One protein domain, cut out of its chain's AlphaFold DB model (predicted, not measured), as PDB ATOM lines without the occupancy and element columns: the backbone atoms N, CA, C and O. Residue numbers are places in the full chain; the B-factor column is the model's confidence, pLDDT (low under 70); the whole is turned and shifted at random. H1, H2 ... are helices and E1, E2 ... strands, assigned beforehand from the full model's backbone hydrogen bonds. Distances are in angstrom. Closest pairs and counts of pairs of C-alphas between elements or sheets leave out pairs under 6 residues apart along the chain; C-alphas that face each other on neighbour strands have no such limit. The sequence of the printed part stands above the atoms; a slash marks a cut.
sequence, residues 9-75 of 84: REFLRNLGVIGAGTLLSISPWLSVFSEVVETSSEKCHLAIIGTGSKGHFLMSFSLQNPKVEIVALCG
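Overview. This is residues 9 to 75 of the 84 residues of an uncharacterized protein of Bacteroides eggerthii CAG:109 (UniProt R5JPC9). What shape do these atoms make? A long arm, with helix H1 and then the short H2, sticks out as residues 9 to 38 from a small head, in which helix H3 covers one face of a two-stranded sheet, E1 and E2. What is it built of? The printed part has 67 residues with three named helices and two named strands, in the order H1, H2, E1, H3, E2; the class is mixed, helices and strands, and the sheet E1 = E2 is parallel. How large is it? It is extended, with a radius of gyration of the C-alphas of 17.4 A, and its flat outline spans 48 by 33 by 17 A.

Along the chain. Where does the first helix run? H1 is residues 9 to 25, 23.8 A from C-alpha 9 at (-123.392, -27.782, 66.174) to C-alpha 25 at (-100.557, -24.056, 60.499). What follows it? H2 is residues 28 to 31, 5.1 A long, and E1 is residues 44 to 49, 15.9 A long. Where does the last element end? H3 is residues 53 to 62, 14.3 A long. E2 is residues 68 to 74, 17.2 A long, and ends at C-alpha 74 at (-100.530, -23.949, 25.866).

Arrangement. How do H1 and H2 stand? They meet only through their link, and H1 is apart from E1, H3 and E2. H2 is apart from H3 and E2. How are the strands paired? E1 and E2 are parallel neighbours, with 24 degrees between their directions; C-alphas 47 and 72 face each other at 4.5 A. N 46 and O 69 are within hydrogen-bond range at 2.8 A, as are N 71 and O 46 at 2.9 A. Where is H3? E1, H3 and E2 form a strand-helix-strand unit, two parallel neighbour strands with a helix between them along the chain, and its crossover is right-handed. The closest C-alphas of E1 and H3 are those of Ile 48 and Gly 55, 7.3 A apart; those of H3 and E2 are Ser 62 and Val 68, 6.3 A apart. What do the helix backbones show? In H1 and H3 every O i to N i+4 pair is within hydrogen-bond range; H2 is too short for such a pair.

Size, cuts and confidence. How far does it reach? The two C-alphas farthest apart are those of Glu 10 and Val 71, 48.7 A. Without residues 9 to 38, which stand free, the body spans 31 by 16 by 9 A. Is the printed part whole? It has no cut; the link from H2 to E1, residues 32 to 43, is long, and the other links are tight. Where is confidence low? The mean pLDDT of the printed part is 74.3, and residues 19 to 42 are under 70.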
ATOM      1  N   ARG A   9    -123.812 -29.024  66.840       77.81
ATOM      2  CA  ARG A   9    -123.392 -27.782  66.174       77.81
ATOM      3  C   ARG A   9    -122.117 -27.200  66.783       77.81
ATOM      4  O   ARG A   9    -121.271 -26.704  66.053       77.81
ATOM      5  N   GLU A  10    -121.988 -27.260  68.098       77.94
ATOM      6  CA  GLU A  10    -120.835 -26.752  68.836       77.94
ATOM      7  C   GLU A  10    -119.630 -27.681  68.679       77.94
ATOM      8  O   GLU A  10    -118.527 -27.206  68.427       77.94
ATOM      9  N   PHE A  11    -119.863 -28.998  68.658       78.56
ATOM     10  CA  PHE A  11    -118.856 -29.983  68.260       78.56
ATOM     11  C   PHE A  11    -118.311 -29.700  66.857       78.56
ATOM     12  O   PHE A  11    -117.108 -29.530  66.701       78.56
ATOM     13  N   LEU A  12    -119.181 -29.573  65.846       79.81
ATOM     14  CA  LEU A  12    -118.767 -29.290  64.465       79.81
ATOM     15  C   LEU A  12    -118.086 -27.926  64.318       79.81
ATOM     16  O   LEU A  12    -117.148 -27.797  63.537       79.81
ATOM     17  N   ARG A  13    -118.525 -26.910  65.068       76.44
ATOM     18  CA  ARG A  13    -117.899 -25.584  65.048       76.44
ATOM     19  C   ARG A  13    -116.498 -25.631  65.651       76.44
ATOM     20  O   ARG A  13    -115.576 -25.089  65.055       76.44
ATOM     21  N   ASN A  14    -116.323 -26.335  66.766       74.56
ATOM     22  CA  ASN A  14    -115.020 -26.498  67.404       74.56
ATOM     23  C   ASN A  14    -114.079 -27.354  66.546       74.56
ATOM     24  O   ASN A  14    -112.924 -26.986  66.364       74.56
ATOM     25  N   LEU A  15    -114.579 -28.433  65.937       78.19
ATOM     26  CA  LEU A  15    -113.810 -29.265  65.004       78.19
ATOM     27  C   LEU A  15    -113.444 -28.495  63.728       78.19
ATOM     28  O   LEU A  15    -112.334 -28.633  63.229       78.19
ATOM     29  N   GLY A  16    -114.338 -27.636  63.235       74.50
ATOM     30  CA  GLY A  16    -114.081 -26.757  62.097       74.50
ATOM     31  C   GLY A  16    -113.030 -25.687  62.396       74.50
ATOM     32  O   GLY A  16    -112.146 -25.469  61.578       74.50
ATOM     33  N   VAL A  17    -113.079 -25.054  63.570       76.06
ATOM     34  CA  VAL A  17    -112.095 -24.035  63.980       76.06
ATOM     35  C   VAL A  17    -110.728 -24.663  64.253       76.06
ATOM     36  O   VAL A  17    -109.719 -24.146  63.777       76.06
ATOM     37  N   ILE A  18    -110.686 -25.796  64.960       70.75
ATOM     38  CA  ILE A  18    -109.439 -26.521  65.236       70.75
ATOM     39  C   ILE A  18    -108.871 -27.092  63.935       70.75
ATOM     40  O   ILE A  18    -107.701 -26.885  63.645       70.75
ATOM     41  N   GLY A  19    -109.698 -27.732  63.106       68.62
ATOM     42  CA  GLY A  19    -109.286 -28.295  61.820       68.62
ATOM     43  C   GLY A  19    -108.802 -27.234  60.832       68.62
ATOM     44  O   GLY A  19    -107.771 -27.428  60.198       68.62
ATOM     45  N   ALA A  20    -109.483 -26.088  60.738       63.44
ATOM     46  CA  ALA A  20    -109.030 -24.969  59.915       63.44
ATOM     47  C   ALA A  20    -107.728 -24.358  60.451       63.44
ATOM     48  O   ALA A  20    -106.812 -24.104  59.674       63.44
ATOM     49  N   GLY A  21    -107.609 -24.176  61.770       63.97
ATOM     50  CA  GLY A  21    -106.389 -23.678  62.405       63.97
ATOM     51  C   GLY A  21    -105.195 -24.613  62.205       63.97
ATOM     52  O   GLY A  21    -104.100 -24.147  61.904       63.97
ATOM     53  N   THR A  22    -105.412 -25.928  62.294       63.25
ATOM     54  CA  THR A  22    -104.391 -26.936  61.997       63.25
ATOM     55  C   THR A  22    -104.031 -26.932  60.517       63.25
ATOM     56  O   THR A  22    -102.855 -26.861  60.208       63.25
ATOM     57  N   LEU A  23    -104.992 -26.938  59.588       62.50
ATOM     58  CA  LEU A  23    -104.700 -26.902  58.147       62.50
ATOM     59  C   LEU A  23    -103.901 -25.657  57.734       62.50
ATOM     60  O   LEU A  23    -102.994 -25.751  56.908       62.50
ATOM     61  N   LEU A  24    -104.204 -24.498  58.322       63.06
ATOM     62  CA  LEU A  24    -103.460 -23.264  58.077       63.06
ATOM     63  C   LEU A  24    -102.061 -23.284  58.715       63.06
ATOM     64  O   LEU A  24    -101.127 -22.748  58.132       63.06
ATOM     65  N   SER A  25    -101.879 -23.933  59.869       63.56
ATOM     66  CA  SER A  25    -100.557 -24.056  60.499       63.56
ATOM     67  C   SER A  25     -99.681 -25.150  59.878       63.56
ATOM     68  O   SER A  25     -98.463 -24.997  59.821       63.56
ATOM     69  N   ILE A  26    -100.287 -26.222  59.355       61.38
ATOM     70  CA  ILE A  26     -99.610 -27.307  58.625       61.38
ATOM     71  C   ILE A  26     -99.508 -27.054  57.118       61.38
ATOM     72  O   ILE A  26     -99.047 -27.925  56.382       61.38
ATOM     73  N   SER A  27     -99.848 -25.851  56.653       58.88
ATOM     74  CA  SER A  27     -99.519 -25.392  55.303       58.88
ATOM     75  C   SER A  27     -98.339 -24.404  55.268       58.88
ATOM     76  O   SER A  27     -98.471 -23.330  54.683       58.88
ATOM     77  N   PRO A  28     -97.127 -24.767  55.764       56.00
ATOM     78  CA  PRO A  28     -95.895 -24.026  55.478       56.00
ATOM     79  C   PRO A  28     -95.686 -23.726  53.990       56.00
ATOM     80  O   PRO A  28     -95.066 -22.727  53.644       56.00
ATOM     81  N   TRP A  29     -96.249 -24.548  53.097       54.41
ATOM     82  CA  TRP A  29     -96.211 -24.324  51.651       54.41
ATOM     83  C   TRP A  29     -96.934 -23.041  51.199       54.41
ATOM     84  O   TRP A  29     -96.557 -22.465  50.184       54.41
ATOM     85  N   LEU A  30     -97.904 -22.525  51.969       53.09
ATOM     86  CA  LEU A  30     -98.475 -21.192  51.728       53.09
ATOM     87  C   LEU A  30     -97.518 -20.060  52.131       53.09
ATOM     88  O   LEU A  30     -97.584 -18.976  51.559       53.09
ATOM     89  N   SER A  31     -96.595 -20.310  53.064       52.62
ATOM     90  CA  SER A  31     -95.583 -19.335  53.487       52.62
ATOM     91  C   SER A  31     -94.536 -19.061  52.399       52.62
ATOM     92  O   SER A  31     -93.955 -17.982  52.382       52.62
ATOM     93  N   VAL A  32     -94.358 -19.985  51.445       52.00
ATOM     94  CA  VAL A  32     -93.508 -19.811  50.248       52.00
ATOM     95  C   VAL A  32     -94.043 -18.703  49.325       52.00
ATOM     96  O   VAL A  32     -93.276 -18.057  48.621       52.00
ATOM     97  N   PHE A  33     -95.345 -18.404  49.374       54.12
ATOM     98  CA  PHE A  33     -95.925 -17.252  48.671       54.12
ATOM     99  C   PHE A  33     -95.778 -15.928  49.448       54.12
ATOM    100  O   PHE A  33     -96.101 -14.870  48.913       54.12
ATOM    101  N   SER A  34     -95.307 -15.973  50.702       52.78
ATOM    102  CA  SER A  34     -95.187 -14.814  51.599       52.78
ATOM    103  C   SER A  34     -93.778 -14.207  51.653       52.78
ATOM    104  O   SER A  34     -93.603 -13.177  52.310       52.78
ATOM    105  N   GLU A  35     -92.778 -14.779  50.973       52.56
ATOM    106  CA  GLU A  35     -91.442 -14.176  50.816       52.56
ATOM    107  C   GLU A  35     -91.492 -12.983  49.838       52.56
ATOM    108  O   GLU A  35     -91.019 -12.997  48.703       52.56
ATOM    109  N   VAL A  36     -92.133 -11.907  50.298       54.62
ATOM    110  CA  VAL A  36     -92.296 -10.628  49.587       54.62
ATOM    111  C   VAL A  36     -91.029  -9.763  49.676       54.62
ATOM    112  O   VAL A  36     -90.884  -8.813  48.907       54.62
ATOM    113  N   VAL A  37     -90.110 -10.081  50.593       53.25
ATOM    114  CA  VAL A  37     -88.964  -9.223  50.940       53.25
ATOM    115  C   VAL A  37     -87.809  -9.342  49.935       53.25
ATOM    116  O   VAL A  37     -87.249  -8.318  49.560       53.25
ATOM    117  N   GLU A  38     -87.529 -10.535  49.405       53.41
ATOM    118  CA  GLU A  38     -86.433 -10.753  48.436       53.41
ATOM    119  C   GLU A  38     -86.879 -10.615  46.965       53.41
ATOM    120  O   GLU A  38     -86.077 -10.328  46.085       53.41
ATOM    121  N   THR A  39     -88.181 -10.727  46.679       55.41
ATOM    122  CA  THR A  39     -88.729 -10.778  45.302       55.41
ATOM    123  C   THR A  39     -89.344  -9.440  44.860       55.41
ATOM    124  O   THR A  39     -90.261  -9.379  44.040       55.41
ATOM    125  N   SER A  40     -88.927  -8.328  45.468       56.72
ATOM    126  CA  SER A  40     -89.551  -7.014  45.247       56.72
ATOM    127  C   SER A  40     -89.294  -6.442  43.845       56.72
ATOM    128  O   SER A  40     -90.151  -5.718  43.332       56.72
ATOM    129  N   SER A  41     -88.178  -6.812  43.212       61.97
ATOM    130  CA  SER A  41     -87.791  -6.402  41.855       61.97
ATOM    131  C   SER A  41     -88.089  -7.441  40.771       61.97
ATOM    132  O   SER A  41     -88.047  -7.099  39.588       61.97
ATOM    133  N   GLU A  42     -88.389  -8.689  41.138       69.94
ATOM    134  CA  GLU A  42     -88.565  -9.763  40.163       69.94
ATOM    135  C   GLU A  42     -90.022  -9.923  39.725       69.94
ATOM    136  O   GLU A  42     -90.971  -9.809  40.508       69.94
ATOM    137  N   LYS A  43     -90.192 -10.202  38.433       80.50
ATOM    138  CA  LYS A  43     -91.483 -10.558  37.854       80.50
ATOM    139  C   LYS A  43     -91.649 -12.070  37.874       80.50
ATOM    140  O   LYS A  43     -90.749 -12.816  37.510       80.50
ATOM    141  N   CYS A  44     -92.833 -12.529  38.250       80.38
ATOM    142  CA  CYS A  44     -93.219 -13.925  38.147       80.38
ATOM    143  C   CYS A  44     -93.624 -14.233  36.700       80.38
ATOM    144  O   CYS A  44     -94.677 -13.793  36.234       80.38
ATOM    145  N   HIS A  45     -92.784 -14.990  35.999       86.50
ATOM    146  CA  HIS A  45     -93.044 -15.460  34.643       86.50
ATOM    147  C   HIS A  45     -93.928 -16.713  34.686       86.50
ATOM    148  O   HIS A  45     -93.491 -17.783  35.108       86.50
ATOM    149  N   LEU A  46     -95.183 -16.587  34.257       86.81
ATOM    150  CA  LEU A  46     -96.185 -17.646  34.336       86.81
ATOM    151  C   LEU A  46     -96.468 -18.251  32.956       86.81
ATOM    152  O   LEU A  46     -96.783 -17.542  32.001       86.81
ATOM    153  N   ALA A  47     -96.415 -19.579  32.861       88.31
ATOM    154  CA  ALA A  47     -96.905 -20.330  31.710       88.31
ATOM    155  C   ALA A  47     -98.216 -21.037  32.079       88.31
ATOM    156  O   ALA A  47     -98.294 -21.699  33.114       88.31
ATOM    157  N   ILE A  48     -99.249 -20.907  31.245       86.12
ATOM    158  CA  ILE A  48    -100.582 -21.458  31.522       86.12
ATOM    159  C   ILE A  48    -100.907 -22.558  30.520       86.12
ATOM    160  O   ILE A  48    -100.883 -22.348  29.306       86.12
ATOM    161  N   ILE A  49    -101.257 -23.733  31.044       90.06
ATOM    162  CA  ILE A  49    -101.699 -24.889  30.264       90.06
ATOM    163  C   ILE A  49    -103.211 -25.048  30.448       90.06
ATOM    164  O   ILE A  49    -103.697 -25.249  31.558       90.06
ATOM    165  N   GLY A  50    -103.958 -24.974  29.348       86.12
ATOM    166  CA  GLY A  50    -105.411 -25.101  29.312       86.12
ATOM    167  C   GLY A  50    -106.133 -23.755  29.374       86.12
ATOM    168  O   GLY A  50    -106.619 -23.338  30.421       86.12
ATOM    169  N   THR A  51    -106.315 -23.115  28.218       84.06
ATOM    170  CA  THR A  51    -107.050 -21.844  28.035       84.06
ATOM    171  C   THR A  51    -108.583 -22.001  28.039       84.06
ATOM    172  O   THR A  51    -109.306 -21.269  27.368       84.06
ATOM    173  N   GLY A  52    -109.111 -22.971  28.793       83.62
ATOM    174  CA  GLY A  52    -110.557 -23.145  28.987       83.62
ATOM    175  C   GLY A  52    -111.159 -22.068  29.899       83.62
ATOM    176  O   GLY A  52    -110.472 -21.145  30.327       83.62
ATOM    177  N   SER A  53    -112.430 -22.207  30.287       83.81
ATOM    178  CA  SER A  53    -113.125 -21.232  31.155       83.81
ATOM    179  C   SER A  53    -112.391 -20.941  32.471       83.81
ATOM    180  O   SER A  53    -112.254 -19.787  32.870       83.81
ATOM    181  N   LYS A  54    -111.855 -21.984  33.115       85.62
ATOM    182  CA  LYS A  54    -111.051 -21.867  34.341       85.62
ATOM    183  C   LYS A  54    -109.697 -21.194  34.099       85.62
ATOM    184  O   LYS A  54    -109.274 -20.383  34.914       85.62
ATOM    185  N   GLY A  55    -109.050 -21.491  32.970       84.94
ATOM    186  CA  GLY A  55    -107.809 -20.830  32.565       84.94
ATOM    187  C   GLY A  55    -108.028 -19.347  32.274       84.94
ATOM    188  O   GLY A  55    -107.240 -18.520  32.711       84.94
ATOM    189  N   HIS A  56    -109.142 -18.993  31.628       85.88
ATOM    190  CA  HIS A  56    -109.535 -17.598  31.410       85.88
ATOM    191  C   HIS A  56    -109.751 -16.847  32.719       85.88
ATOM    192  O   HIS A  56    -109.225 -15.751  32.879       85.88
ATOM    193  N   PHE A  57    -110.471 -17.445  33.669       88.12
ATOM    194  CA  PHE A  57    -110.662 -16.842  34.986       88.12
ATOM    195  C   PHE A  57    -109.326 -16.604  35.707       88.12
ATOM    196  O   PHE A  57    -109.098 -15.517  36.237       88.12
ATOM    197  N   LEU A  58    -108.419 -17.587  35.662       85.81
ATOM    198  CA  LEU A  58    -107.080 -17.471  36.235       85.81
ATOM    199  C   LEU A  58    -106.267 -16.355  35.564       85.81
ATOM    200  O   LEU A  58    -105.702 -15.520  36.259       85.81
ATOM    201  N   MET A  59    -106.256 -16.293  34.229       87.62
ATOM    202  CA  MET A  59    -105.564 -15.243  33.473       87.62
ATOM    203  C   MET A  59    -106.085 -13.851  33.819       87.62
ATOM    204  O   MET A  59    -105.288 -12.953  34.076       87.62
ATOM    205  N   SER A  60    -107.407 -13.676  33.878       87.12
ATOM    206  CA  SER A  60    -108.031 -12.398  34.230       87.12
ATOM    207  C   SER A  60    -107.616 -11.915  35.619       87.12
ATOM    208  O   SER A  60    -107.426 -10.718  35.812       87.12
ATOM    209  N   PHE A  61    -107.448 -12.829  36.577       87.19
ATOM    210  CA  PHE A  61    -106.955 -12.495  37.912       87.19
ATOM    211  C   PHE A  61    -105.441 -12.227  37.920       87.19
ATOM    212  O   PHE A  61    -104.979 -11.254  38.513       87.19
ATOM    213  N   SER A  62    -104.649 -13.046  37.226       84.75
ATOM    214  CA  SER A  62    -103.194 -12.885  37.142       84.75
ATOM    215  C   SER A  62    -102.783 -11.575  36.464       84.75
ATOM    216  O   SER A  62    -101.867 -10.923  36.951       84.75
ATOM    217  N   LEU A  63    -103.489 -11.139  35.416       83.94
ATOM    218  CA  LEU A  63    -103.217  -9.879  34.706       83.94
ATOM    219  C   LEU A  63    -103.471  -8.623  35.553       83.94
ATOM    220  O   LEU A  63    -102.929  -7.565  35.249       83.94
ATOM    221  N   GLN A  64    -104.274  -8.721  36.617       85.19
ATOM    222  CA  GLN A  64    -104.474  -7.611  37.559       85.19
ATOM    223  C   GLN A  64    -103.259  -7.389  38.471       85.19
ATOM    224  O   GLN A  64    -103.156  -6.345  39.112       85.19
ATOM    225  N   ASN A  65    -102.335  -8.352  38.538       81.06
ATOM    226  CA  ASN A  65    -101.155  -8.276  39.388       81.06
ATOM    227  C   ASN A  65     -99.952  -7.748  38.586       81.06
ATOM    228  O   ASN A  65     -99.457  -8.452  37.706       81.06
ATOM    229  N   PRO A  66     -99.391  -6.567  38.917       80.62
ATOM    230  CA  PRO A  66     -98.297  -5.955  38.150       80.62
ATOM    231  C   PRO A  66     -96.971  -6.730  38.223       80.62
ATOM    232  O   PRO A  66     -96.047  -6.456  37.460       80.62
ATOM    233  N   LYS A  67     -96.865  -7.692  39.146       82.44
ATOM    234  CA  LYS A  67     -95.696  -8.561  39.315       82.44
ATOM    235  C   LYS A  67     -95.757  -9.833  38.469       82.44
ATOM    236  O   LYS A  67     -94.797 -10.591  38.487       82.44
ATOM    237  N   VAL A  68     -96.867 -10.109  37.786       84.56
ATOM    238  CA  VAL A  68     -97.056 -11.351  37.027       84.56
ATOM    239  C   VAL A  68     -96.988 -11.057  35.535       84.56
ATOM    240  O   VAL A  68     -97.681 -10.178  35.033       84.56
ATOM    241  N   GLU A  69     -96.171 -11.822  34.819       86.88
ATOM    242  CA  GLU A  69     -96.020 -11.745  33.371       86.88
ATOM    243  C   GLU A  69     -96.323 -13.114  32.759       86.88
ATOM    244  O   GLU A  69     -95.657 -14.103  33.056       86.88
ATOM    245  N   ILE A  70     -97.357 -13.203  31.921       87.00
ATOM    246  CA  ILE A  70     -97.735 -14.466  31.276       87.00
ATOM    247  C   ILE A  70     -96.859 -14.654  30.032       87.00
ATOM    248  O   ILE A  70     -97.028 -13.943  29.045       87.00
ATOM    249  N   VAL A  71     -95.932 -15.614  30.074       89.25
ATOM    250  CA  VAL A  71     -94.917 -15.829  29.021       89.25
ATOM    251  C   VAL A  71     -95.371 -16.827  27.961       89.25
ATOM    252  O   VAL A  71     -94.976 -16.728  26.802       89.25
ATOM    253  N   ALA A  72     -96.194 -17.805  28.338       86.88
ATOM    254  CA  ALA A  72     -96.621 -18.852  27.421       86.88
ATOM    255  C   ALA A  72     -98.043 -19.325  27.713       86.88
ATOM    256  O   ALA A  72     -98.448 -19.480  28.867       86.88
ATOM    257  N   LEU A  73     -98.778 -19.613  26.641       88.19
ATOM    258  CA  LEU A  73    -100.087 -20.248  26.680       88.19
ATOM    259  C   LEU A  73    -100.017 -21.548  25.885       88.19
ATOM    260  O   LEU A  73     -99.616 -21.552  24.724       88.19
ATOM    261  N   CYS A  74    -100.426 -22.647  26.506       83.94
ATOM    262  CA  CYS A  74    -100.530 -23.949  25.866       83.94
ATOM    263  C   CYS A  74    -101.980 -24.419  25.929       83.94
ATOM    264  O   CYS A  74    -102.586 -24.478  26.997       83.94
ATOM    265  N   GLY A  75    -102.564 -24.757  24.786       81.50
ATOM    266  CA  GLY A  75    -103.933 -25.242  24.707       81.50
ATOM    267  C   GLY A  75    -104.136 -26.086  23.460       81.50
ATOM    268  O   GLY A  75    -103.541 -25.827  22.421       81.50
TER     269      GLY A  75